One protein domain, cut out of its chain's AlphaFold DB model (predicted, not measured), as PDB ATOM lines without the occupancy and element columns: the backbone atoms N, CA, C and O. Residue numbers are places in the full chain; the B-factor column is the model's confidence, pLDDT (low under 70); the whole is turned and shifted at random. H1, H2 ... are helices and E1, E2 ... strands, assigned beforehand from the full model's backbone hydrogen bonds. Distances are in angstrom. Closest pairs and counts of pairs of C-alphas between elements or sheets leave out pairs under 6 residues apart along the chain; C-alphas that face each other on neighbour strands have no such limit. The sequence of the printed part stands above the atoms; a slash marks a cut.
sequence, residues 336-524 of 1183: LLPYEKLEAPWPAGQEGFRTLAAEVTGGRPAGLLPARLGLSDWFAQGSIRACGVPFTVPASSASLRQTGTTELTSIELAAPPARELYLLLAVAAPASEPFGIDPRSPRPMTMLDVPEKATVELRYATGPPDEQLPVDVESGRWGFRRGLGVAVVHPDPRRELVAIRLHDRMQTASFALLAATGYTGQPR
ATOM      1  N   LEU A 336     176.704 141.404 235.602       83.81
ATOM      2  CA  LEU A 336     177.244 140.347 236.469       83.81
ATOM      3  C   LEU A 336     178.774 140.331 236.511       83.81
ATOM      4  O   LEU A 336     179.353 140.052 237.555       83.81
ATOM      5  N   LEU A 337     179.417 140.612 235.379       90.06
ATOM      6  CA  LEU A 337     180.864 140.632 235.225       90.06
ATOM      7  C   LEU A 337     181.254 141.852 234.385       90.06
ATOM      8  O   LEU A 337     181.172 141.792 233.161       90.06
ATOM      9  N   PRO A 338     181.703 142.958 234.993       88.31
ATOM     10  CA  PRO A 338     182.241 144.082 234.237       88.31
ATOM     11  C   PRO A 338     183.455 143.656 233.390       88.31
ATOM     12  O   PRO A 338     184.417 143.085 233.910       88.31
ATOM     13  N   TYR A 339     183.428 143.941 232.085       92.25
ATOM     14  CA  TYR A 339     184.515 143.606 231.160       92.25
ATOM     15  C   TYR A 339     184.726 144.676 230.080       92.25
ATOM     16  O   TYR A 339     183.799 145.382 229.679       92.25
ATOM     17  N   GLU A 340     185.955 144.760 229.577       94.50
ATOM     18  CA  GLU A 340     186.333 145.550 228.406       94.50
ATOM     19  C   GLU A 340     186.264 144.678 227.149       94.50
ATOM     20  O   GLU A 340     186.674 143.514 227.147       94.50
ATOM     21  N   LYS A 341     185.756 145.251 226.061       92.94
ATOM     22  CA  LYS A 341     185.720 144.622 224.736       92.94
ATOM     23  C   LYS A 341     187.069 144.833 224.043       92.94
ATOM     24  O   LYS A 341     187.557 145.960 224.026       92.94
ATOM     25  N   LEU A 342     187.659 143.776 223.482       91.75
ATOM     26  CA  LEU A 342     188.929 143.860 222.756       91.75
ATOM     27  C   LEU A 342     188.694 143.699 221.252       91.75
ATOM     28  O   LEU A 342     188.173 142.680 220.804       91.75
ATOM     29  N   GLU A 343     189.141 144.681 220.467       88.62
ATOM     30  CA  GLU A 343     188.942 144.696 219.008       88.62
ATOM     31  C   GLU A 343     189.677 143.565 218.271       88.62
ATOM     32  O   GLU A 343     189.276 143.182 217.172       88.62
ATOM     33  N   ALA A 344     190.735 143.010 218.872       89.94
ATOM     34  CA  ALA A 344     191.530 141.921 218.318       89.94
ATOM     35  C   ALA A 344     191.889 140.874 219.393       89.94
ATOM     36  O   ALA A 344     191.901 141.198 220.586       89.94
ATOM     37  N   PRO A 345     192.214 139.625 218.993       90.69
ATOM     38  CA  PRO A 345     192.711 138.603 219.910       90.69
ATOM     39  C   PRO A 345     193.950 139.056 220.682       90.69
ATOM     40  O   PRO A 345     194.839 139.692 220.115       90.69
ATOM     41  N   TRP A 346     194.031 138.686 221.962       92.81
ATOM     42  CA  TRP A 346     195.185 139.019 222.795       92.81
ATOM     43  C   TRP A 346     196.451 138.293 222.300       92.81
ATOM     44  O   TRP A 346     196.451 137.058 222.240       92.81
ATOM     45  N   PRO A 347     197.541 139.007 221.966       92.38
ATOM     46  CA  PRO A 347     198.777 138.377 221.515       92.38
ATOM     47  C   PRO A 347     199.398 137.481 222.595       92.38
ATOM     48  O   PRO A 347     199.583 137.888 223.743       92.38
ATOM     49  N   ALA A 348     199.753 136.249 222.227       88.38
ATOM     50  CA  ALA A 348     200.352 135.299 223.159       88.38
ATOM     51  C   ALA A 348     201.667 135.842 223.750       88.38
ATOM     52  O   ALA A 348     202.575 136.230 223.018       88.38
ATOM     53  N   GLY A 349     201.770 135.849 225.080       87.38
ATOM     54  CA  GLY A 349     202.929 136.346 225.823       87.38
ATOM     55  C   GLY A 349     202.900 137.849 226.116       87.38
ATOM     56  O   GLY A 349     203.698 138.306 226.938       87.38
ATOM     57  N   GLN A 350     201.983 138.623 225.522       92.50
ATOM     58  CA  GLN A 350     201.849 140.047 225.833       92.50
ATOM     59  C   GLN A 350     201.464 140.237 227.304       92.50
ATOM     60  O   GLN A 350     200.531 139.605 227.802       92.50
ATOM     61  N   GLU A 351     202.213 141.102 227.997       92.12
ATOM     62  CA  GLU A 351     202.107 141.341 229.447       92.12
ATOM     63  C   GLU A 351     202.236 140.056 230.294       92.12
ATOM     64  O   GLU A 351     201.819 140.026 231.445       92.12
ATOM     65  N   GLY A 352     202.823 138.985 229.744       91.81
ATOM     66  CA  GLY A 352     202.961 137.690 230.415       91.81
ATOM     67  C   GLY A 352     201.716 136.798 230.364       91.81
ATOM     68  O   GLY A 352     201.747 135.717 230.963       91.81
ATOM     69  N   PHE A 353     200.653 137.209 229.658       95.44
ATOM     70  CA  PHE A 353     199.414 136.441 229.499       95.44
ATOM     71  C   PHE A 353     199.405 135.575 228.241       95.44
ATOM     72  O   PHE A 353     199.871 135.969 227.171       95.44
ATOM     73  N   ARG A 354     198.777 134.406 228.353       95.12
ATOM     74  CA  ARG A 354     198.435 133.527 227.235       95.12
ATOM     75  C   ARG A 354     196.990 133.066 227.394       95.12
ATOM     76  O   ARG A 354     196.699 132.279 228.293       95.12
ATOM     77  N   THR A 355     196.103 133.556 226.531       94.56
ATOM     78  CA  THR A 355     194.697 133.142 226.529       94.56
ATOM     79  C   THR A 355     194.550 131.731 225.964       94.56
ATOM     80  O   THR A 355     195.331 131.287 225.117       94.56
ATOM     81  N   LEU A 356     193.553 131.011 226.468       91.50
ATOM     82  CA  LEU A 356     193.196 129.655 226.080       91.50
ATOM     83  C   LEU A 356     191.689 129.623 225.842       91.50
ATOM     84  O   LEU A 356     190.906 130.045 226.699       91.50
ATOM     85  N   ALA A 357     191.284 129.100 224.687       84.00
ATOM     86  CA  ALA A 357     189.892 128.735 224.479       84.00
ATOM     87  C   ALA A 357     189.527 127.598 225.447       84.00
ATOM     88  O   ALA A 357     190.332 126.692 225.674       84.00
ATOM     89  N   ALA A 358     188.323 127.633 226.019       80.56
ATOM     90  CA  ALA A 358     187.847 126.586 226.921       80.56
ATOM     91  C   ALA A 358     187.374 125.335 226.158       80.56
ATOM     92  O   ALA A 358     186.213 124.934 226.229       80.56
ATOM     93  N   GLU A 359     188.283 124.704 225.417       89.31
ATOM     94  CA  GLU A 359     188.050 123.404 224.786       89.31
ATOM     95  C   GLU A 359     188.142 122.298 225.843       89.31
ATOM     96  O   GLU A 359     189.167 121.635 226.010       89.31
ATOM     97  N   VAL A 360     187.067 122.144 226.617       91.19
ATOM     98  CA  VAL A 360     187.004 121.162 227.701       91.19
ATOM     99  C   VAL A 360     186.567 119.781 227.211       91.19
ATOM    100  O   VAL A 360     185.696 119.645 226.348       91.19
ATOM    101  N   THR A 361     187.125 118.739 227.821       92.19
ATOM    102  CA  THR A 361     186.625 117.361 227.719       92.19
ATOM    103  C   THR A 361     185.698 117.044 228.899       92.19
ATOM    104  O   THR A 361     185.826 117.629 229.976       92.19
ATOM    105  N   GLY A 362     184.737 116.137 228.703       89.00
ATOM    106  CA  GLY A 362     183.663 115.879 229.675       89.00
ATOM    107  C   GLY A 362     182.484 116.853 229.545       89.00
ATOM    108  O   GLY A 362     182.371 117.577 228.555       89.00
ATOM    109  N   GLY A 363     181.566 116.847 230.514       87.44
ATOM    110  CA  GLY A 363     180.385 117.723 230.533       87.44
ATOM    111  C   GLY A 363     179.360 117.482 229.412       87.44
ATOM    112  O   GLY A 363     179.487 116.550 228.612       87.44
ATOM    113  N   ARG A 364     178.345 118.346 229.341       86.06
ATOM    114  CA  ARG A 364     177.214 118.330 228.392       86.06
ATOM    115  C   ARG A 364     176.992 119.717 227.773       86.06
ATOM    116  O   ARG A 364     177.471 120.690 228.352       86.06
ATOM    117  N   PRO A 365     176.292 119.844 226.629       85.56
ATOM    118  CA  PRO A 365     175.931 121.147 226.067       85.56
ATOM    119  C   PRO A 365     175.220 122.053 227.088       85.56
ATOM    120  O   PRO A 365     174.300 121.618 227.772       85.56
ATOM    121  N   ALA A 366     175.627 123.319 227.186       81.81
ATOM    122  CA  ALA A 366     175.158 124.253 228.217       81.81
ATOM    123  C   ALA A 366     173.972 125.135 227.768       81.81
ATOM    124  O   ALA A 366     173.937 126.336 228.040       81.81
ATOM    125  N   GLY A 367     172.990 124.563 227.062       76.38
ATOM    126  CA  GLY A 367     171.897 125.332 226.443       76.38
ATOM    127  C   GLY A 367     171.031 126.130 227.431       76.38
ATOM    128  O   GLY A 367     170.604 127.239 227.116       76.38
ATOM    129  N   LEU A 368     170.807 125.599 228.639       80.12
ATOM    130  CA  LEU A 368     170.017 126.245 229.699       80.12
ATOM    131  C   LEU A 368     170.832 127.180 230.603       80.12
ATOM    132  O   LEU A 368     170.247 127.923 231.396       80.12
ATOM    133  N   LEU A 369     172.165 127.177 230.489       85.62
ATOM    134  CA  LEU A 369     173.045 127.914 231.397       85.62
ATOM    135  C   LEU A 369     172.747 129.425 231.413       85.62
ATOM    136  O   LEU A 369     172.544 129.953 232.507       85.62
ATOM    137  N   PRO A 370     172.622 130.136 230.269       85.88
ATOM    138  CA  PRO A 370     172.293 131.561 230.300       85.88
ATOM    139  C   PRO A 370     170.960 131.852 230.995       85.88
ATOM    140  O   PRO A 370     170.874 132.796 231.772       85.88
ATOM    141  N   ALA A 371     169.938 131.016 230.777       79.00
ATOM    142  CA  ALA A 371     168.629 131.194 231.400       79.00
ATOM    143  C   ALA A 371     168.689 131.029 232.927       79.00
ATOM    144  O   ALA A 371     168.112 131.842 233.644       79.00
ATOM    145  N   ARG A 372     169.434 130.036 233.432       80.50
ATOM    146  CA  ARG A 372     169.622 129.818 234.880       80.50
ATOM    147  C   ARG A 372     170.472 130.884 235.559       80.50
ATOM    148  O   ARG A 372     170.267 131.182 236.730       80.50
ATOM    149  N   LEU A 373     171.417 131.467 234.825       83.38
ATOM    150  CA  LEU A 373     172.163 132.644 235.269       83.38
ATOM    151  C   LEU A 373     171.317 133.928 235.198       83.38
ATOM    152  O   LEU A 373     171.758 134.971 235.672       83.38
ATOM    153  N   GLY A 374     170.117 133.860 234.609       82.31
ATOM    154  CA  GLY A 374     169.236 135.004 234.411       82.31
ATOM    155  C   GLY A 374     169.741 135.980 233.351       82.31
ATOM    156  O   GLY A 374     169.440 137.159 233.446       82.31
ATOM    157  N   LEU A 375     170.516 135.535 232.360       86.38
ATOM    158  CA  LEU A 375     171.130 136.416 231.365       86.38
ATOM    159  C   LEU A 375     170.149 136.844 230.256       86.38
ATOM    160  O   LEU A 375     169.369 136.036 229.751       86.38
ATOM    161  N   SER A 376     170.218 138.117 229.854       87.00
ATOM    162  CA  SER A 376     169.493 138.686 228.700       87.00
ATOM    163  C   SER A 376     170.328 138.749 227.419       87.00
ATOM    164  O   SER A 376     169.762 138.797 226.327       87.00
ATOM    165  N   ASP A 377     171.653 138.737 227.538       90.69
ATOM    166  CA  ASP A 377     172.600 138.805 226.432       90.69
ATOM    167  C   ASP A 377     173.758 137.808 226.615       90.69
ATOM    168  O   ASP A 377     173.799 137.002 227.548       90.69
ATOM    169  N   TRP A 378     174.687 137.827 225.664       91.00
ATOM    170  CA  TRP A 378     175.923 137.052 225.703       91.00
ATOM    171  C   TRP A 378     177.093 137.935 225.257       91.00
ATOM    172  O   TRP A 378     176.881 139.045 224.762       91.00
ATOM    173  N   PHE A 379     178.334 137.466 225.419       89.62
ATOM    174  CA  PHE A 379     179.516 138.221 224.997       89.62
ATOM    175  C   PHE A 379     179.413 138.637 223.525       89.62
ATOM    176  O   PHE A 379     179.312 137.801 222.630       89.62
ATOM    177  N   ALA A 380     179.471 139.947 223.279       83.06
ATOM    178  CA  ALA A 380     179.352 140.509 221.935       83.06
ATOM    179  C   ALA A 380     180.616 140.304 221.074       83.06
ATOM    180  O   ALA A 380     180.560 140.448 219.856       83.06
ATOM    181  N   GLN A 381     181.760 140.016 221.702       83.12
ATOM    182  CA  GLN A 381     183.051 139.786 221.051       83.12
ATOM    183  C   GLN A 381     183.743 138.576 221.682       83.12
ATOM    184  O   GLN A 381     183.622 138.344 222.882       83.12
ATOM    185  N   GLY A 382     184.503 137.830 220.876       88.62
ATOM    186  CA  GLY A 382     185.236 136.648 221.338       88.62
ATOM    187  C   GLY A 382     186.506 136.960 222.136       88.62
ATOM    188  O   GLY A 382     187.136 136.044 222.647       88.62
ATOM    189  N   SER A 383     186.918 138.226 222.235       93.69
ATOM    190  CA  SER A 383     188.073 138.657 223.030       93.69
ATOM    191  C   SER A 383     187.658 139.772 223.980       93.69
ATOM    192  O   SER A 383     187.078 140.775 223.561       93.69
ATOM    193  N   ILE A 384     187.932 139.576 225.267       95.31
ATOM    194  CA  ILE A 384     187.545 140.500 226.336       95.31
ATOM    195  C   ILE A 384     188.680 140.658 227.348       95.31
ATOM    196  O   ILE A 384     189.580 139.819 227.412       95.31
ATOM    197  N   ARG A 385     188.601 141.688 228.191       95.62
ATOM    198  CA  ARG A 385     189.408 141.814 229.408       95.62
ATOM    199  C   ARG A 385     188.491 141.950 230.620       95.62
ATOM    200  O   ARG A 385     187.712 142.892 230.690       95.62
ATOM    201  N   ALA A 386     188.589 141.033 231.576       94.56
ATOM    202  CA  ALA A 386     187.817 141.052 232.821       94.56
ATOM    203  C   ALA A 386     188.779 140.995 234.014       94.56
ATOM    204  O   ALA A 386     189.767 140.261 233.970       94.56
ATOM    205  N   CYS A 387     188.551 141.806 235.050       93.19
ATOM    206  CA  CYS A 387     189.467 141.941 236.199       93.19
ATOM    207  C   CYS A 387     190.932 142.227 235.784       93.19
ATOM    208  O   CYS A 387     191.893 141.761 236.398       93.19
ATOM    209  N   GLY A 388     191.121 142.957 234.678       94.12
ATOM    210  CA  GLY A 388     192.438 143.231 234.098       94.12
ATOM    211  C   GLY A 388     193.127 142.025 233.439       94.12
ATOM    212  O   GLY A 388     194.281 142.161 233.029       94.12
ATOM    213  N   VAL A 389     192.457 140.878 233.303       96.50
ATOM    214  CA  VAL A 389     192.958 139.651 232.662       96.50
ATOM    215  C   VAL A 389     192.302 139.482 231.283       96.50
ATOM    216  O   VAL A 389     191.075 139.563 231.189       96.50
ATOM    217  N   PRO A 390     193.075 139.274 230.204       96.88
ATOM    218  CA  PRO A 390     192.513 139.020 228.881       96.88
ATOM    219  C   PRO A 390     191.955 137.596 228.794       96.88
ATOM    220  O   PRO A 390     192.550 136.677 229.348       96.88
ATOM    221  N   PHE A 391     190.860 137.394 228.064       96.38
ATOM    222  CA  PHE A 391     190.255 136.084 227.809       96.38
ATOM    223  C   PHE A 391     189.776 135.962 226.364       96.38
ATOM    224  O   PHE A 391     189.339 136.939 225.752       96.38
ATOM    225  N   THR A 392     189.798 134.730 225.853       94.81
ATOM    226  CA  THR A 392     189.134 134.355 224.602       94.81
ATOM    227  C   THR A 392     187.870 133.568 224.937       94.81
ATOM    228  O   THR A 392     187.958 132.428 225.386       94.81
ATOM    229  N   VAL A 393     186.706 134.189 224.754       93.12
ATOM    230  CA  VAL A 393     185.388 133.650 225.126       93.12
ATOM    231  C   VAL A 393     184.619 133.148 223.901       93.12
ATOM    232  O   VAL A 393     184.813 133.661 222.795       93.12
ATOM    233  N   PRO A 394     183.723 132.161 224.058       88.62
ATOM    234  CA  PRO A 394     182.930 131.663 222.945       88.62
ATOM    235  C   PRO A 394     181.900 132.698 222.490       88.62
ATOM    236  O   PRO A 394     181.169 133.275 223.298       88.62
ATOM    237  N   ALA A 395     181.796 132.868 221.171       81.50
ATOM    238  CA  ALA A 395     180.850 133.787 220.537       81.50
ATOM    239  C   ALA A 395     179.373 133.385 220.731       81.50
ATOM    240  O   ALA A 395     178.479 134.202 220.535       81.50
ATOM    241  N   SER A 396     179.104 132.134 221.109       85.31
ATOM    242  CA  SER A 396     177.765 131.634 221.413       85.31
ATOM    243  C   SER A 396     177.800 130.754 222.656       85.31
ATOM    244  O   SER A 396     178.691 129.921 222.809       85.31
ATOM    245  N   SER A 397     176.794 130.884 223.518       83.38
ATOM    246  CA  SER A 397     176.598 129.971 224.647       83.38
ATOM    247  C   SER A 397     176.265 128.541 224.203       83.38
ATOM    248  O   SER A 397     176.495 127.603 224.958       83.38
ATOM    249  N   ALA A 398     175.787 128.334 222.971       79.31
ATOM    250  CA  ALA A 398     175.412 127.012 222.467       79.31
ATOM    251  C   ALA A 398     176.607 126.060 222.277       79.31
ATOM    252  O   ALA A 398     176.427 124.845 222.288       79.31
ATOM    253  N   SER A 399     177.825 126.590 222.106       80.44
ATOM    254  CA  SER A 399     179.048 125.783 221.991       80.44
ATOM    255  C   SER A 399     179.687 125.451 223.342       80.44
ATOM    256  O   SER A 399     180.687 124.738 223.380       80.44
ATOM    257  N   LEU A 400     179.153 125.983 224.447       87.75
ATOM    258  CA  LEU A 400     179.679 125.720 225.780       87.75
ATOM    259  C   LEU A 400     179.337 124.319 226.260       87.75
ATOM    260  O   LEU A 400     178.276 123.762 225.964       87.75
ATOM    261  N   ARG A 401     180.227 123.807 227.106       90.19
ATOM    262  CA  ARG A 401     179.988 122.611 227.898       90.19
ATOM    263  C   ARG A 401     179.937 122.982 229.376       90.19
ATOM    264  O   ARG A 401     180.691 123.843 229.823       90.19
ATOM    265  N   GLN A 402     179.060 122.319 230.114       91.38
ATOM    266  CA  GLN A 402     178.923 122.441 231.563       91.38
ATOM    267  C   GLN A 402     178.906 121.057 232.220       91.38
ATOM    268  O   GLN A 402     178.677 120.048 231.545       91.38
ATOM    269  N   THR A 403     179.129 120.998 233.527       92.69
ATOM    270  CA  THR A 403     178.776 119.822 234.332       92.69
ATOM    271  C   THR A 403     177.255 119.639 234.385       92.69
ATOM    272  O   THR A 403     176.493 120.565 234.096       92.69
ATOM    273  N   GLY A 404     176.813 118.412 234.660       85.38
ATOM    274  CA  GLY A 404     175.391 118.109 234.824       85.38
ATOM    275  C   GLY A 404     174.849 118.671 236.137       85.38
ATOM    276  O   GLY A 404     175.573 118.736 237.118       85.38
ATOM    277  N   THR A 405     173.583 119.084 236.159       82.81
ATOM    278  CA  THR A 405     172.998 119.781 237.323       82.81
ATOM    279  C   THR A 405     172.697 118.852 238.484       82.81
ATOM    280  O   THR A 405     172.722 119.261 239.640       82.81
ATOM    281  N   THR A 406     172.329 117.612 238.169       77.56
ATOM    282  CA  THR A 406     171.932 116.588 239.142       77.56
ATOM    283  C   THR A 406     173.017 115.522 239.309       77.56
ATOM    284  O   THR A 406     172.998 114.769 240.285       77.56
ATOM    285  N   GLU A 407     173.991 115.473 238.394       79.69
ATOM    286  CA  GLU A 407     175.077 114.497 238.388       79.69
ATOM    287  C   GLU A 407     176.408 115.072 238.887       79.69
ATOM    288  O   GLU A 407     176.894 116.090 238.405       79.69
ATOM    289  N   LEU A 408     177.083 114.330 239.766       85.62
ATOM    290  CA  LEU A 408     178.435 114.672 240.214       85.62
ATOM    291  C   LEU A 408     179.445 114.306 239.120       85.62
ATOM    292  O   LEU A 408     179.758 113.131 238.910       85.62
ATOM    293  N   THR A 409     179.915 115.304 238.372       90.44
ATOM    294  CA  THR A 409     180.758 115.114 237.181       90.44
ATOM    295  C   THR A 409     181.943 116.075 237.169       90.44
ATOM    296  O   THR A 409     182.132 116.882 238.073       90.44
ATOM    297  N   SER A 410     182.799 115.977 236.153       94.00
ATOM    298  CA  SER A 410     183.928 116.889 235.994       94.00
ATOM    299  C   SER A 410     184.114 117.313 234.544       94.00
ATOM    300  O   SER A 410     183.825 116.535 233.629       94.00
ATOM    301  N   ILE A 411     184.681 118.500 234.349       95.38
ATOM    302  CA  ILE A 411     185.198 118.973 233.059       95.38
ATOM    303  C   ILE A 411     186.707 119.193 233.159       95.38
ATOM    304  O   ILE A 411     187.212 119.634 234.192       95.38
ATOM    305  N   GLU A 412     187.437 118.865 232.098       96.62
ATOM    306  CA  GLU A 412     188.901 118.928 232.072       96.62
ATOM    307  C   GLU A 412     189.395 119.807 230.925       96.62
ATOM    308  O   GLU A 412     188.921 119.680 229.797       96.62
ATOM    309  N   LEU A 413     190.365 120.676 231.216       95.38
ATOM    310  CA  LEU A 413     191.026 121.559 230.258       95.38
ATOM    311  C   LEU A 413     192.532 121.270 230.250       95.38
ATOM    312  O   LEU A 413     193.172 121.282 231.304       95.38
ATOM    313  N   ALA A 414     193.110 121.081 229.064       95.19
ATOM    314  CA  ALA A 414     194.561 121.055 228.901       95.19
ATOM    315  C   ALA A 414     195.146 122.442 229.204       95.19
ATOM    316  O   ALA A 414     194.694 123.451 228.659       95.19
ATOM    317  N   ALA A 415     196.155 122.501 230.068       91.38
ATOM    318  CA  ALA A 415     196.706 123.757 230.559       91.38
ATOM    319  C   ALA A 415     198.200 123.859 230.211       91.38
ATOM    320  O   ALA A 415     198.929 122.887 230.401       91.38
ATOM    321  N   PRO A 416     198.680 125.008 229.702       84.00
ATOM    322  CA  PRO A 416     200.103 125.242 229.509       84.00
ATOM    323  C   PRO A 416     200.793 125.515 230.858       84.00
ATOM    324  O   PRO A 416     200.120 125.830 231.846       84.00
ATOM    325  N   PRO A 417     202.137 125.520 230.889       84.19
ATOM    326  CA  PRO A 417     202.883 126.006 232.040       84.19
ATOM    327  C   PRO A 417     202.466 127.435 232.404       84.19
ATOM    328  O   PRO A 417     202.492 128.343 231.568       84.19
ATOM    329  N   ALA A 418     202.090 127.633 233.664       91.88
ATOM    330  CA  ALA A 418     201.671 128.915 234.205       91.88
ATOM    331  C   ALA A 418     202.002 128.981 235.701       91.88
ATOM    332  O   ALA A 418     201.996 127.959 236.385       91.88
ATOM    333  N   ARG A 419     202.290 130.185 236.205       92.00
ATOM    334  CA  ARG A 419     202.440 130.460 237.645       92.00
ATOM    335  C   ARG A 419     201.111 130.826 238.298       92.00
ATOM    336  O   ARG A 419     200.893 130.509 239.459       92.00
ATOM    337  N   GLU A 420     200.233 131.458 237.532       95.62
ATOM    338  CA  GLU A 420     198.823 131.663 237.857       95.62
ATOM    339  C   GLU A 420     197.999 131.232 236.649       95.62
ATOM    340  O   GLU A 420     198.341 131.558 235.508       95.62
ATOM    341  N   LEU A 421     196.910 130.509 236.885       96.81
ATOM    342  CA  LEU A 421     195.941 130.186 235.848       96.81
ATOM    343  C   LEU A 421     194.609 130.827 236.215       96.81
ATOM    344  O   LEU A 421     193.945 130.409 237.163       96.81
ATOM    345  N   TYR A 422     194.234 131.853 235.459       97.62
ATOM    346  CA  TYR A 422     192.955 132.525 235.615       97.62
ATOM    347  C   TYR A 422     191.869 131.759 234.870       97.62
ATOM    348  O   TYR A 422     192.054 131.372 233.715       97.62
ATOM    349  N   LEU A 423     190.734 131.568 235.523       97.50
ATOM    350  CA  LEU A 423     189.575 130.834 235.045       97.50
ATOM    351  C   LEU A 423     188.397 131.800 234.980       97.50
ATOM    352  O   LEU A 423     188.012 132.381 235.994       97.50
ATOM    353  N   LEU A 424     187.817 131.958 233.796       97.25
ATOM    354  CA  LEU A 424     186.535 132.627 233.645       97.25
ATOM    355  C   LEU A 424     185.437 131.573 233.778       97.25
ATOM    356  O   LEU A 424     185.290 130.710 232.908       97.25
ATOM    357  N   LEU A 425     184.692 131.630 234.876       96.44
ATOM    358  CA  LEU A 425     183.751 130.594 235.287       96.44
ATOM    359  C   LEU A 425     182.311 131.099 235.229       96.44
ATOM    360  O   LEU A 425     182.031 132.270 235.491       96.44
ATOM    361  N   ALA A 426     181.405 130.177 234.921       94.75
ATOM    362  CA  ALA A 426     179.971 130.344 235.070       94.75
ATOM    363  C   ALA A 426     179.431 129.252 235.995       94.75
ATOM    364  O   ALA A 426     179.594 128.065 235.713       94.75
ATOM    365  N   VAL A 427     178.792 129.654 237.090       94.50
ATOM    366  CA  VAL A 427     178.281 128.760 238.132       94.50
ATOM    367  C   VAL A 427     176.796 129.026 238.322       94.50
ATOM    368  O   VAL A 427     176.399 130.021 238.937       94.50
ATOM    369  N   ALA A 428     175.964 128.142 237.781       90.00
ATOM    370  CA  ALA A 428     174.524 128.182 237.988       90.00
ATOM    371  C   ALA A 428     174.181 127.364 239.231       90.00
ATOM    372  O   ALA A 428     174.074 126.147 239.159       90.00
ATOM    373  N   ALA A 429     174.013 128.040 240.364       88.31
ATOM    374  CA  ALA A 429     173.632 127.437 241.637       88.31
ATOM    375  C   ALA A 429     172.450 128.210 242.268       88.31
ATOM    376  O   ALA A 429     172.236 129.384 241.920       88.31
ATOM    377  N   PRO A 430     171.680 127.598 243.190       81.69
ATOM    378  CA  PRO A 430     170.608 128.260 243.926       81.69
ATOM    379  C   PRO A 430     171.054 129.585 244.551       81.69
ATOM    380  O   PRO A 430     172.204 129.741 244.951       81.69
ATOM    381  N   ALA A 431     170.155 130.567 244.637       77.19
ATOM    382  CA  ALA A 431     170.474 131.849 245.275       77.19
ATOM    383  C   ALA A 431     170.649 131.721 246.801       77.19
ATOM    384  O   ALA A 431     171.361 132.512 247.421       77.19
ATOM    385  N   SER A 432     170.009 130.721 247.397       77.12
ATOM    386  CA  SER A 432     170.114 130.369 248.806       77.12
ATOM    387  C   SER A 432     169.848 128.878 248.992       77.12
ATOM    388  O   SER A 432     169.340 128.209 248.090       77.12
ATOM    389  N   GLU A 433     170.195 128.351 250.160       78.50
ATOM    390  CA  GLU A 433     169.946 126.960 250.525       78.50
ATOM    391  C   GLU A 433     169.401 126.846 251.956       78.50
ATOM    392  O   GLU A 433     169.752 127.660 252.818       78.50
ATOM    393  N   PRO A 434     168.552 125.844 252.253       77.88
ATOM    394  CA  PRO A 434     168.192 125.530 253.629       77.88
ATOM    395  C   PRO A 434     169.447 125.143 254.415       77.88
ATOM    396  O   PRO A 434     170.129 124.177 254.071       77.88
ATOM    397  N   PHE A 435     169.750 125.892 255.471       82.56
ATOM    398  CA  PHE A 435     170.916 125.648 256.310       82.56
ATOM    399  C   PHE A 435     170.609 126.041 257.756       82.56
ATOM    400  O   PHE A 435     170.050 127.106 258.009       82.56
ATOM    401  N   GLY A 436     171.014 125.203 258.709       81.69
ATOM    402  CA  GLY A 436     170.792 125.442 260.133       81.69
ATOM    403  C   GLY A 436     169.382 125.077 260.604       81.69
ATOM    404  O   GLY A 436     168.677 124.304 259.965       81.69
ATOM    405  N   ILE A 437     169.003 125.597 261.775       74.38
ATOM    406  CA  ILE A 437     167.807 125.159 262.515       74.38
ATOM    407  C   ILE A 437     166.496 125.836 262.074       74.38
ATOM    408  O   ILE A 437     165.429 125.287 262.330       74.38
ATOM    409  N   ASP A 438     166.546 127.003 261.413       71.38
ATOM    410  CA  ASP A 438     165.347 127.718 260.939       71.38
ATOM    411  C   ASP A 438     165.215 127.627 259.408       71.38
ATOM    412  O   ASP A 438     165.872 128.381 258.685       71.38
ATOM    413  N   PRO A 439     164.327 126.764 258.879       63.12
ATOM    414  CA  PRO A 439     164.159 126.600 257.436       63.12
ATOM    415  C   PRO A 439     163.568 127.839 256.743       63.12
ATOM    416  O   PRO A 439     163.610 127.920 255.516       63.12
ATOM    417  N   ARG A 440     163.012 128.808 257.489       65.88
ATOM    418  CA  ARG A 440     162.452 130.054 256.929       65.88
ATOM    419  C   ARG A 440     163.523 131.100 256.624       65.88
ATOM    420  O   ARG A 440     163.226 132.079 255.946       65.88
ATOM    421  N   SER A 441     164.744 130.883 257.105       66.12
ATOM    422  CA  SER A 441     165.878 131.789 256.938       66.12
ATOM    423  C   SER A 441     167.005 131.080 256.171       66.12
ATOM    424  O   SER A 441     168.043 130.779 256.760       66.12
ATOM    425  N   PRO A 442     166.815 130.755 254.874       74.19
ATOM    426  CA  PRO A 442     167.824 130.039 254.099       74.19
ATOM    427  C   PRO A 442     169.105 130.869 253.967       74.19
ATOM    428  O   PRO A 442     169.059 132.095 253.826       74.19
ATOM    429  N   ARG A 443     170.259 130.198 253.972       76.81
ATOM    430  CA  ARG A 443     171.566 130.849 253.859       76.81
ATOM    431  C   ARG A 443     171.785 131.304 252.414       76.81
ATOM    432  O   ARG A 443     171.686 130.468 251.514       76.81
ATOM    433  N   PRO A 444     172.082 132.590 252.158       78.88
ATOM    434  CA  PRO A 444     172.457 133.050 250.825       78.88
ATOM    435  C   PRO A 444     173.698 132.314 250.318       78.88
ATOM    436  O   PRO A 444     174.666 132.141 251.060       78.88
ATOM    437  N   MET A 445     173.691 131.919 249.047       82.06
ATOM    438  CA  MET A 445     174.812 131.227 248.418       82.06
ATOM    439  C   MET A 445     175.430 132.112 247.336       82.06
ATOM    440  O   MET A 445     175.090 132.037 246.159       82.06
ATOM    441  N   THR A 446     176.342 132.988 247.749       83.19
ATOM    442  CA  THR A 446     177.093 133.874 246.842       83.19
ATOM    443  C   THR A 446     178.448 133.289 246.445       83.19
ATOM    444  O   THR A 446     178.957 133.577 245.362       83.19
ATOM    445  N   MET A 447     178.997 132.424 247.297       88.69
ATOM    446  CA  MET A 447     180.273 131.742 247.122       88.69
ATOM    447  C   MET A 447     180.120 130.269 247.513       88.69
ATOM    448  O   MET A 447     179.471 129.956 248.511       88.69
ATOM    449  N   LEU A 448     180.713 129.369 246.730       93.44
ATOM    450  CA  LEU A 448     180.839 127.950 247.049       93.44
ATOM    451  C   LEU A 448     182.286 127.715 247.501       93.44
ATOM    452  O   LEU A 448     183.178 127.502 246.679       93.44
ATOM    453  N   ASP A 449     182.526 127.829 248.807       92.25
ATOM    454  CA  ASP A 449     183.850 127.901 249.448       92.25
ATOM    455  C   ASP A 449     184.210 126.652 250.273       92.25
ATOM    456  O   ASP A 449     185.096 126.683 251.135       92.25
ATOM    457  N   VAL A 450     183.541 125.534 249.983       93.81
ATOM    458  CA  VAL A 450     183.813 124.223 250.580       93.81
ATOM    459  C   VAL A 450     184.052 123.169 249.490       93.81
ATOM    460  O   VAL A 450     183.348 123.156 248.476       93.81
ATOM    461  N   PRO A 451     185.029 122.264 249.681       95.00
ATOM    462  CA  PRO A 451     185.416 121.267 248.679       95.00
ATOM    463  C   PRO A 451     184.346 120.195 248.448       95.00
ATOM    464  O   PRO A 451     184.372 119.511 247.425       95.00
ATOM    465  N   GLU A 452     183.401 120.054 249.382       93.88
ATOM    466  CA  GLU A 452     182.208 119.223 249.239       93.88
ATOM    467  C   GLU A 452     181.272 119.715 248.129       93.88
ATOM    468  O   GLU A 452     180.474 118.923 247.640       93.88
ATOM    469  N   LYS A 453     181.359 120.991 247.721       93.50
ATOM    470  CA  LYS A 453     180.550 121.549 246.626       93.50
ATOM    471  C   LYS A 453     181.284 121.514 245.289       93.50
ATOM    472  O   LYS A 453     180.707 121.082 244.297       93.50
ATOM    473  N   ALA A 454     182.543 121.952 245.255       95.38
ATOM    474  CA  ALA A 454     183.380 121.895 244.058       95.38
ATOM    475  C   ALA A 454     184.868 122.080 244.382       95.38
ATOM    476  O   ALA A 454     185.222 122.700 245.384       95.38
ATOM    477  N   THR A 455     185.748 121.600 243.499       97.12
ATOM    478  CA  THR A 455     187.207 121.829 243.565       97.12
ATOM    479  C   THR A 455     187.833 121.865 242.175       97.12
ATOM    480  O   THR A 455     187.330 121.239 241.244       97.12
ATOM    481  N   VAL A 456     188.985 122.519 242.043       98.12
ATOM    482  CA  VAL A 456     189.878 122.410 240.884       98.12
ATOM    483  C   VAL A 456     191.048 121.490 241.236       98.12
ATOM    484  O   VAL A 456     191.817 121.770 242.150       98.12
ATOM    485  N   GLU A 457     191.196 120.397 240.498       98.12
ATOM    486  CA  GLU A 457     192.363 119.517 240.534       98.12
ATOM    487  C   GLU A 457     193.391 119.987 239.493       98.12
ATOM    488  O   GLU A 457     193.079 120.103 238.307       98.12
ATOM    489  N   LEU A 458     194.622 120.246 239.925       97.50
ATOM    490  CA  LEU A 458     195.764 120.611 239.094       97.50
ATOM    491  C   LEU A 458     196.622 119.373 238.838       97.50
ATOM    492  O   LEU A 458     197.143 118.767 239.776       97.50
ATOM    493  N   ARG A 459     196.792 119.009 237.567       97.00
ATOM    494  CA  ARG A 459     197.572 117.842 237.143       97.00
ATOM    495  C   ARG A 459     198.916 118.265 236.600       97.00
ATOM    496  O   ARG A 459     199.000 119.142 235.739       97.00
ATOM    497  N   TYR A 460     199.951 117.576 237.055       95.94
ATOM    498  CA  TYR A 460     201.327 117.836 236.666       95.94
ATOM    499  C   TYR A 460     201.893 116.687 235.837       95.94
ATOM    500  O   TYR A 460     201.441 115.549 235.958       95.94
ATOM    501  N   ALA A 461     202.917 116.971 235.035       95.31
ATOM    502  CA  ALA A 461     203.633 115.953 234.267       95.31
ATOM    503  C   ALA A 461     204.238 114.853 235.166       95.31
ATOM    504  O   ALA A 461     204.366 113.702 234.750       95.31
ATOM    505  N   THR A 462     204.595 115.198 236.409       93.38
ATOM    506  CA  THR A 462     205.159 114.284 237.410       93.38
ATOM    507  C   THR A 462     204.609 114.566 238.808       93.38
ATOM    508  O   THR A 462     204.475 115.727 239.199       93.38
ATOM    509  N   GLY A 463     204.412 113.511 239.603       91.12
ATOM    510  CA  GLY A 463     203.935 113.603 240.987       91.12
ATOM    511  C   GLY A 463     202.404 113.600 241.113       91.12
ATOM    512  O   GLY A 463     201.705 113.492 240.104       91.12
ATOM    513  N   PRO A 464     201.871 113.674 242.345       93.62
ATOM    514  CA  PRO A 464     200.431 113.677 242.582       93.62
ATOM    515  C   PRO A 464     199.786 115.004 242.146       93.62
ATOM    516  O   PRO A 464     200.471 116.032 242.100       93.62
ATOM    517  N   PRO A 465     198.476 115.013 241.844       95.94
ATOM    518  CA  PRO A 465     197.744 116.249 241.594       95.94
ATOM    519  C   PRO A 465     197.561 117.080 242.875       95.94
ATOM    520  O   PRO A 465     197.637 116.555 243.986       95.94
ATOM    521  N   ASP A 466     197.280 118.373 242.726       95.12
ATOM    522  CA  ASP A 466     196.863 119.244 243.834       95.12
ATOM    523  C   ASP A 466     195.373 119.550 243.707       95.12
ATOM    524  O   ASP A 466     194.925 119.924 242.630       95.12
ATOM    525  N   GLU A 467     194.607 119.482 244.792       97.25
ATOM    526  CA  GLU A 467     193.260 120.062 244.828       97.25
ATOM    527  C   GLU A 467     193.285 121.470 245.432       97.25
ATOM    528  O   GLU A 467     193.968 121.714 246.439       97.25
ATOM    529  N   GLN A 468     192.521 122.380 244.826       97.12
ATOM    530  CA  GLN A 468     192.320 123.761 245.262       97.12
ATOM    531  C   GLN A 468     190.844 124.168 245.137       97.12
ATOM    532  O   GLN A 468     190.178 123.867 244.149       97.12
ATOM    533  N   LEU A 469     190.338 124.910 246.113       97.62
ATOM    534  CA  LEU A 469     189.323 125.928 245.866       97.62
ATOM    535  C   LEU A 469     190.036 127.074 245.136       97.62
ATOM    536  O   LEU A 469     191.141 127.412 245.541       97.62
ATOM    537  N   PRO A 470     189.492 127.659 244.064       97.12
ATOM    538  CA  PRO A 470     190.147 128.791 243.414       97.12
ATOM    539  C   PRO A 470     189.985 130.066 244.262       97.12
ATOM    540  O   PRO A 470     189.114 130.122 245.130       97.12
ATOM    541  N   VAL A 471     190.801 131.095 244.028       96.81
ATOM    542  CA  VAL A 471     190.621 132.428 244.631       96.81
ATOM    543  C   VAL A 471     189.827 133.306 243.670       96.81
ATOM    544  O   VAL A 471     190.256 133.521 242.539       96.81
ATOM    545  N   ASP A 472     188.691 133.838 244.100       94.75
ATOM    546  CA  ASP A 472     187.939 134.838 243.341       94.75
ATOM    547  C   ASP A 472     188.741 136.148 243.251       94.75
ATOM    548  O   ASP A 472     189.163 136.702 244.266       94.75
ATOM    549  N   VAL A 473     188.975 136.647 242.034       94.50
ATOM    550  CA  VAL A 473     189.922 137.748 241.788       94.50
ATOM    551  C   VAL A 473     189.434 139.086 242.344       94.50
ATOM    552  O   VAL A 473     190.258 139.901 242.752       94.50
ATOM    553  N   GLU A 474     188.123 139.339 242.368       88.56
ATOM    554  CA  GLU A 474     187.602 140.622 242.857       88.56
ATOM    555  C   GLU A 474     187.509 140.672 244.386       88.56
ATOM    556  O   GLU A 474     187.844 141.696 244.977       88.56
ATOM    557  N   SER A 475     187.049 139.590 245.024       85.62
ATOM    558  CA  SER A 475     186.876 139.534 246.484       85.62
ATOM    559  C   SER A 475     188.129 139.068 247.225       85.62
ATOM    560  O   SER A 475     188.240 139.285 248.431       85.62
ATOM    561  N   GLY A 476     189.061 138.403 246.535       90.12
ATOM    562  CA  GLY A 476     190.244 137.799 247.140       90.12
ATOM    563  C   GLY A 476     189.911 136.654 248.095       90.12
ATOM    564  O   GLY A 476     190.692 136.398 249.000       90.12
ATOM    565  N   ARG A 477     188.752 135.997 247.957       89.50
ATOM    566  CA  ARG A 477     188.306 134.891 248.824       89.50
ATOM    567  C   ARG A 477     188.416 133.549 248.110       89.50
ATOM    568  O   ARG A 477     188.254 133.473 246.897       89.50
ATOM    569  N   TRP A 478     188.635 132.481 248.873       93.31
ATOM    570  CA  TRP A 478     188.528 131.114 248.362       93.31
ATOM    571  C   TRP A 478     187.082 130.786 247.961       93.31
ATOM    572  O   TRP A 478     186.153 131.106 248.703       93.31
ATOM    573  N   GLY A 479     186.909 130.089 246.840       94.81
ATOM    574  CA  GLY A 479     185.644 129.506 246.403       94.81
ATOM    575  C   GLY A 479     185.237 129.865 244.976       94.81
ATOM    576  O   GLY A 479     185.889 130.636 244.273       94.81
ATOM    577  N   PHE A 480     184.123 129.277 244.548       94.88
ATOM    578  CA  PHE A 480     183.497 129.558 243.260       94.88
ATOM    579  C   PHE A 480     182.375 130.580 243.431       94.88
ATOM    580  O   PHE A 480     181.391 130.319 244.127       94.88
ATOM    581  N   ARG A 481     182.495 131.735 242.773       92.12
ATOM    582  CA  ARG A 481     181.437 132.748 242.758       92.12
ATOM    583  C   ARG A 481     180.198 132.204 242.048       92.12
ATOM    584  O   ARG A 481     180.299 131.719 240.923       92.12
ATOM    585  N   ARG A 482     179.022 132.340 242.669       90.69
ATOM    586  CA  ARG A 482     177.738 132.093 241.997       90.69
ATOM    587  C   ARG A 482     177.533 133.131 240.891       90.69
ATOM    588  O   ARG A 482     177.623 134.328 241.146       90.69
ATOM    589  N   GLY A 483     177.166 132.692 239.691       90.81
ATOM    590  CA  GLY A 483     177.021 133.571 238.534       90.81
ATOM    591  C   GLY A 483     178.249 133.525 237.628       90.81
ATOM    592  O   GLY A 483     178.794 132.453 237.381       90.81
ATOM    593  N   LEU A 484     178.667 134.681 237.113       92.62
ATOM    594  CA  LEU A 484     179.898 134.833 236.336       92.62
ATOM    595  C   LEU A 484     181.002 135.407 237.224       92.62
ATOM    596  O   LEU A 484     180.750 136.330 237.994       92.62
ATOM    597  N   GLY A 485     182.223 134.891 237.099       93.62
ATOM    598  CA  GLY A 485     183.359 135.389 237.873       93.62
ATOM    599  C   GLY A 485     184.705 134.998 237.281       93.62
ATOM    600  O   GLY A 485     184.817 134.015 236.545       93.62
ATOM    601  N   VAL A 486     185.732 135.777 237.618       96.62
ATOM    602  CA  VAL A 486     187.127 135.425 237.344       96.62
ATOM    603  C   VAL A 486     187.735 134.888 238.628       96.62
ATOM    604  O   VAL A 486     187.780 135.590 239.636       96.62
ATOM    605  N   ALA A 487     188.231 133.660 238.575       97.12
ATOM    606  CA  ALA A 487     188.958 133.044 239.671       97.12
ATOM    607  C   ALA A 487     190.386 132.698 239.237       97.12
ATOM    608  O   ALA A 487     190.685 132.657 238.045       97.12
ATOM    609  N   VAL A 488     191.285 132.454 240.182       97.44
ATOM    610  CA  VAL A 488     192.665 132.040 239.918       97.44
ATOM    611  C   VAL A 488     193.009 130.805 240.737       97.44
ATOM    612  O   VAL A 488     192.580 130.658 241.877       97.44
ATOM    613  N   VAL A 489     193.781 129.911 240.133       97.19
ATOM    614  CA  VAL A 489     194.464 128.811 240.820       97.19
ATOM    615  C   VAL A 489     195.968 128.997 240.676       97.19
ATOM    616  O   VAL A 489     196.437 129.550 239.672       97.19
ATOM    617  N   HIS A 490     196.724 128.518 241.660       95.50
ATOM    618  CA  HIS A 490     198.175 128.701 241.739       95.50
ATOM    619  C   HIS A 490     198.889 127.351 241.611       95.50
ATOM    620  O   HIS A 490     199.067 126.643 242.617       95.50
ATOM    621  N   PRO A 491     199.297 126.958 240.389       95.25
ATOM    622  CA  PRO A 491     200.099 125.763 240.185       95.25
ATOM    623  C   PRO A 491     201.412 125.814 240.963       95.25
ATOM    624  O   PRO A 491     201.995 126.881 241.147       95.25
ATOM    625  N   ASP A 492     201.911 124.654 241.393       91.94
ATOM    626  CA  ASP A 492     203.255 124.558 241.948       91.94
ATOM    627  C   ASP A 492     204.289 125.036 240.912       91.94
ATOM    628  O   ASP A 492     204.447 124.396 239.869       91.94
ATOM    629  N   PRO A 493     205.038 126.121 241.186       90.06
ATOM    630  CA  PRO A 493     205.981 126.689 240.228       90.06
ATOM    631  C   PRO A 493     207.180 125.773 239.935       90.06
ATOM    632  O   PRO A 493     207.982 126.088 239.056       90.06
ATOM    633  N   ARG A 494     207.344 124.672 240.681       91.31
ATOM    634  CA  ARG A 494     208.409 123.675 240.495       91.31
ATOM    635  C   ARG A 494     207.983 122.500 239.619       91.31
ATOM    636  O   ARG A 494     208.834 121.685 239.268       91.31
ATOM    637  N   ARG A 495     206.692 122.378 239.302       92.38
ATOM    638  CA  ARG A 495     206.132 121.272 238.519       92.38
ATOM    639  C   ARG A 495     205.476 121.804 237.251       92.38
ATOM    640  O   ARG A 495     204.859 122.863 237.241       92.38
ATOM    641  N   GLU A 496     205.595 121.049 236.167       93.25
ATOM    642  CA  GLU A 496     204.956 121.397 234.900       93.25
ATOM    643  C   GLU A 496     203.469 121.034 234.946       93.25
ATOM    644  O   GLU A 496     203.125 119.855 235.028       93.25
ATOM    645  N   LEU A 497     202.591 122.043 234.925       95.12
ATOM    646  CA  LEU A 497     201.144 121.857 234.802       95.12
ATOM    647  C   LEU A 497     200.805 121.361 233.390       95.12
ATOM    648  O   LEU A 497     201.271 121.944 232.414       95.12
ATOM    649  N   VAL A 498     199.970 120.325 233.296       95.12
ATOM    650  CA  VAL A 498     199.527 119.743 232.014       95.12
ATOM    651  C   VAL A 498     198.017 119.838 231.801       95.12
ATOM    652  O   VAL A 498     197.551 119.918 230.665       95.12
ATOM    653  N   ALA A 499     197.230 119.836 232.879       95.88
ATOM    654  CA  ALA A 499     195.777 119.940 232.810       95.88
ATOM    655  C   ALA A 499     195.186 120.432 234.132       95.88
ATOM    656  O   ALA A 499     195.788 120.278 235.198       95.88
ATOM    657  N   ILE A 500     193.969 120.963 234.056       97.00
ATOM    658  CA  ILE A 500     193.106 121.177 235.215       97.00
ATOM    659  C   ILE A 500     191.813 120.391 235.050       97.00
ATOM    660  O   ILE A 500     191.302 120.254 233.937       97.00
ATOM    661  N   ARG A 501     191.249 119.929 236.161       97.56
ATOM    662  CA  ARG A 501     189.942 119.280 236.197       97.56
ATOM    663  C   ARG A 501     189.067 119.959 237.242       97.56
ATOM    664  O   ARG A 501     189.399 119.962 238.421       97.56
ATOM    665  N   LEU A 502     187.953 120.534 236.806       97.06
ATOM    666  CA  LEU A 502     186.936 121.083 237.696       97.06
ATOM    667  C   LEU A 502     185.992 119.946 238.082       97.06
ATOM    668  O   LEU A 502     185.329 119.379 237.214       97.06
ATOM    669  N   HIS A 503     185.960 119.615 239.370       95.50
ATOM    670  CA  HIS A 503     185.059 118.628 239.958       95.50
ATOM    671  C   HIS A 503     183.816 119.325 240.499       95.50
ATOM    672  O   HIS A 503     183.924 120.143 241.412       95.50
ATOM    673  N   ASP A 504     182.659 118.973 239.951       93.38
ATOM    674  CA  ASP A 504     181.350 119.337 240.475       93.38
ATOM    675  C   ASP A 504     180.867 118.245 241.432       93.38
ATOM    676  O   ASP A 504     180.788 117.062 241.082       93.38
ATOM    677  N   ARG A 505     180.592 118.649 242.671       90.94
ATOM    678  CA  ARG A 505     180.186 117.775 243.773       90.94
ATOM    679  C   ARG A 505     178.824 118.196 244.349       90.94
ATOM    680  O   ARG A 505     178.457 117.763 245.439       90.94
ATOM    681  N   MET A 506     178.042 118.993 243.611       87.88
ATOM    682  CA  MET A 506     176.777 119.570 244.070       87.88
ATOM    683  C   MET A 506     175.606 119.252 243.122       87.88
ATOM    684  O   MET A 506     175.473 119.846 242.064       87.88
ATOM    685  N   GLN A 507     174.657 118.415 243.561       81.19
ATOM    686  CA  GLN A 507     173.479 117.960 242.777       81.19
ATOM    687  C   GLN A 507     172.389 119.027 242.527       81.19
ATOM    688  O   GLN A 507     171.234 118.708 242.235       81.19
ATOM    689  N   THR A 508     172.725 120.296 242.717       83.06
ATOM    690  CA  THR A 508     171.828 121.435 242.496       83.06
ATOM    691  C   THR A 508     172.521 122.551 241.729       83.06
ATOM    692  O   THR A 508     171.977 123.647 241.653       83.06
ATOM    693  N   ALA A 509     173.728 122.326 241.218       89.00
ATOM    694  CA  ALA A 509     174.505 123.342 240.532       89.00
ATOM    695  C   ALA A 509     175.073 122.798 239.225       89.00
ATOM    696  O   ALA A 509     175.214 121.596 239.064       89.00
ATOM    697  N   SER A 510     175.399 123.689 238.293       91.44
ATOM    698  CA  SER A 510     176.225 123.356 237.137       91.44
ATOM    699  C   SER A 510     177.347 124.372 236.965       91.44
ATOM    700  O   SER A 510     177.194 125.566 237.245       91.44
ATOM    701  N   PHE A 511     178.492 123.887 236.494       94.81
ATOM    702  CA  PHE A 511     179.722 124.649 236.335       94.81
ATOM    703  C   PHE A 511     180.166 124.601 234.878       94.81
ATOM    704  O   PHE A 511     180.263 123.531 234.277       94.81
ATOM    705  N   ALA A 512     180.494 125.759 234.316       94.56
ATOM    706  CA  ALA A 512     181.125 125.871 233.011       94.56
ATOM    707  C   ALA A 512     182.406 126.698 233.103       94.56
ATOM    708  O   ALA A 512     182.459 127.743 233.753       94.56
ATOM    709  N   LEU A 513     183.436 126.233 232.399       94.88
ATOM    710  CA  LEU A 513     184.645 126.999 232.141       94.88
ATOM    711  C   LEU A 513     184.463 127.714 230.803       94.88
ATOM    712  O   LEU A 513     184.347 127.066 229.768       94.88
ATOM    713  N   LEU A 514     184.388 129.043 230.829       94.38
ATOM    714  CA  LEU A 514     184.144 129.853 229.634       94.38
ATOM    715  C   LEU A 514     185.438 130.165 228.882       94.38
ATOM    716  O   LEU A 514     185.448 130.204 227.654       94.38
ATOM    717  N   ALA A 515     186.514 130.410 229.626       94.88
ATOM    718  CA  ALA A 515     187.853 130.677 229.115       94.88
ATOM    719  C   ALA A 515     188.885 130.449 230.225       94.88
ATOM    720  O   ALA A 515     188.550 130.494 231.412       94.88
ATOM    721  N   ALA A 516     190.149 130.265 229.850       96.56
ATOM    722  CA  ALA A 516     191.259 130.284 230.794       96.56
ATOM    723  C   ALA A 516     192.408 131.139 230.257       96.56
ATOM    724  O   ALA A 516     192.577 131.278 229.047       96.56
ATOM    725  N   THR A 517     193.217 131.692 231.154       96.81
ATOM    726  CA  THR A 517     194.382 132.499 230.790       96.81
ATOM    727  C   THR A 517     195.545 132.160 231.702       96.81
ATOM    728  O   THR A 517     195.491 132.378 232.912       96.81
ATOM    729  N   GLY A 518     196.610 131.622 231.111       95.69
ATOM    730  CA  GLY A 518     197.860 131.360 231.814       95.69
ATOM    731  C   GLY A 518     198.664 132.645 231.974       95.69
ATOM    732  O   GLY A 518     198.774 133.436 231.034       95.69
ATOM    733  N   TYR A 519     199.246 132.838 233.151       95.56
ATOM    734  CA  TYR A 519     200.130 133.950 233.457       95.56
ATOM    735  C   TYR A 519     201.478 133.439 233.971       95.56
ATOM    736  O   TYR A 519     201.553 132.543 234.814       95.56
ATOM    737  N   THR A 520     202.563 133.987 233.424       92.31
ATOM    738  CA  THR A 520     203.943 133.523 233.683       92.31
ATOM    739  C   THR A 520     204.778 134.503 234.511       92.31
ATOM    740  O   THR A 520     205.898 134.173 234.903       92.31
ATOM    741  N   GLY A 521     204.238 135.693 234.795       90.75
ATOM    742  CA  GLY A 521     204.895 136.708 235.615       90.75
ATOM    743  C   GLY A 521     204.891 136.383 237.113       90.75
ATOM    744  O   GLY A 521     204.655 135.251 237.537       90.75
ATOM    745  N   GLN A 522     205.197 137.384 237.939       90.00
ATOM    746  CA  GLN A 522     205.095 137.243 239.395       90.00
ATOM    747  C   GLN A 522     203.626 137.230 239.816       90.00
ATOM    748  O   GLN A 522     202.917 138.124 239.358       90.00
ATOM    749  N   PRO A 523     203.184 136.280 240.667       91.06
ATOM    750  CA  PRO A 523     201.785 136.174 241.063       91.06
ATOM    751  C   PRO A 523     201.185 137.528 241.445       91.06
ATOM    752  O   PRO A 523     201.766 138.268 242.242       91.06
ATOM    753  N   ARG A 524     200.056 137.871 240.826       92.00
ATOM    754  CA  ARG A 524     199.382 139.161 241.015       92.00
ATOM    755  C   ARG A 524     198.417 139.124 242.192       92.00
ATOM    756  O   ARG A 524     198.127 140.183 242.744       92.00
TER     757      ARG A 524
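This is residues 336 to 524 of the 1183 residues of an uncharacterized protein of Armatimonadetes bacterium (UniProt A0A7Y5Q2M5). What shape? Amid little regular structure, a stack of three face-to-face sheets holds E2-E11-E6-E9 between E5-E10-E7-E8 and the crossed E1-E3-E4. What parts? The 189 printed residues hold eleven antiparallel strands, with H1 after E2. The whole is mostly strand and compact: radius of gyration of the C-alphas 16.1 A, spans 51 by 40 by 29 A.

What begins? E1, residues 339-341, begins at C-alpha 339 (184.515, 143.606, 231.160). What follows? Residues 353-357 form E2, 369-372 H1, 383-386 E3, 389-392 E4, 410-414 E5, 420-428 E6, 454-460 E7, 466-468 E8, 483-489 E9, 497-504 E10. E11, 510-519, 26.4 A long, ends at C-alpha 519 (200.130, 133.950, 233.457).

How do sheets stand? E6's sheet faces E10's, 10.5 A centre to centre, and E3's, 8.8 A. Between neighbours E6 and E11, N 424 and O 515 are within hydrogen-bond range, 2.9 A. Where is H1? H1 is over E6, its height over the sheet 8.3 A.

How large? Farthest apart, 53.1 A, are C-alphas 347 and 437. What is uncertain? Residues 439-441, in the long E6-E7 link, have low confidence; there is no cut.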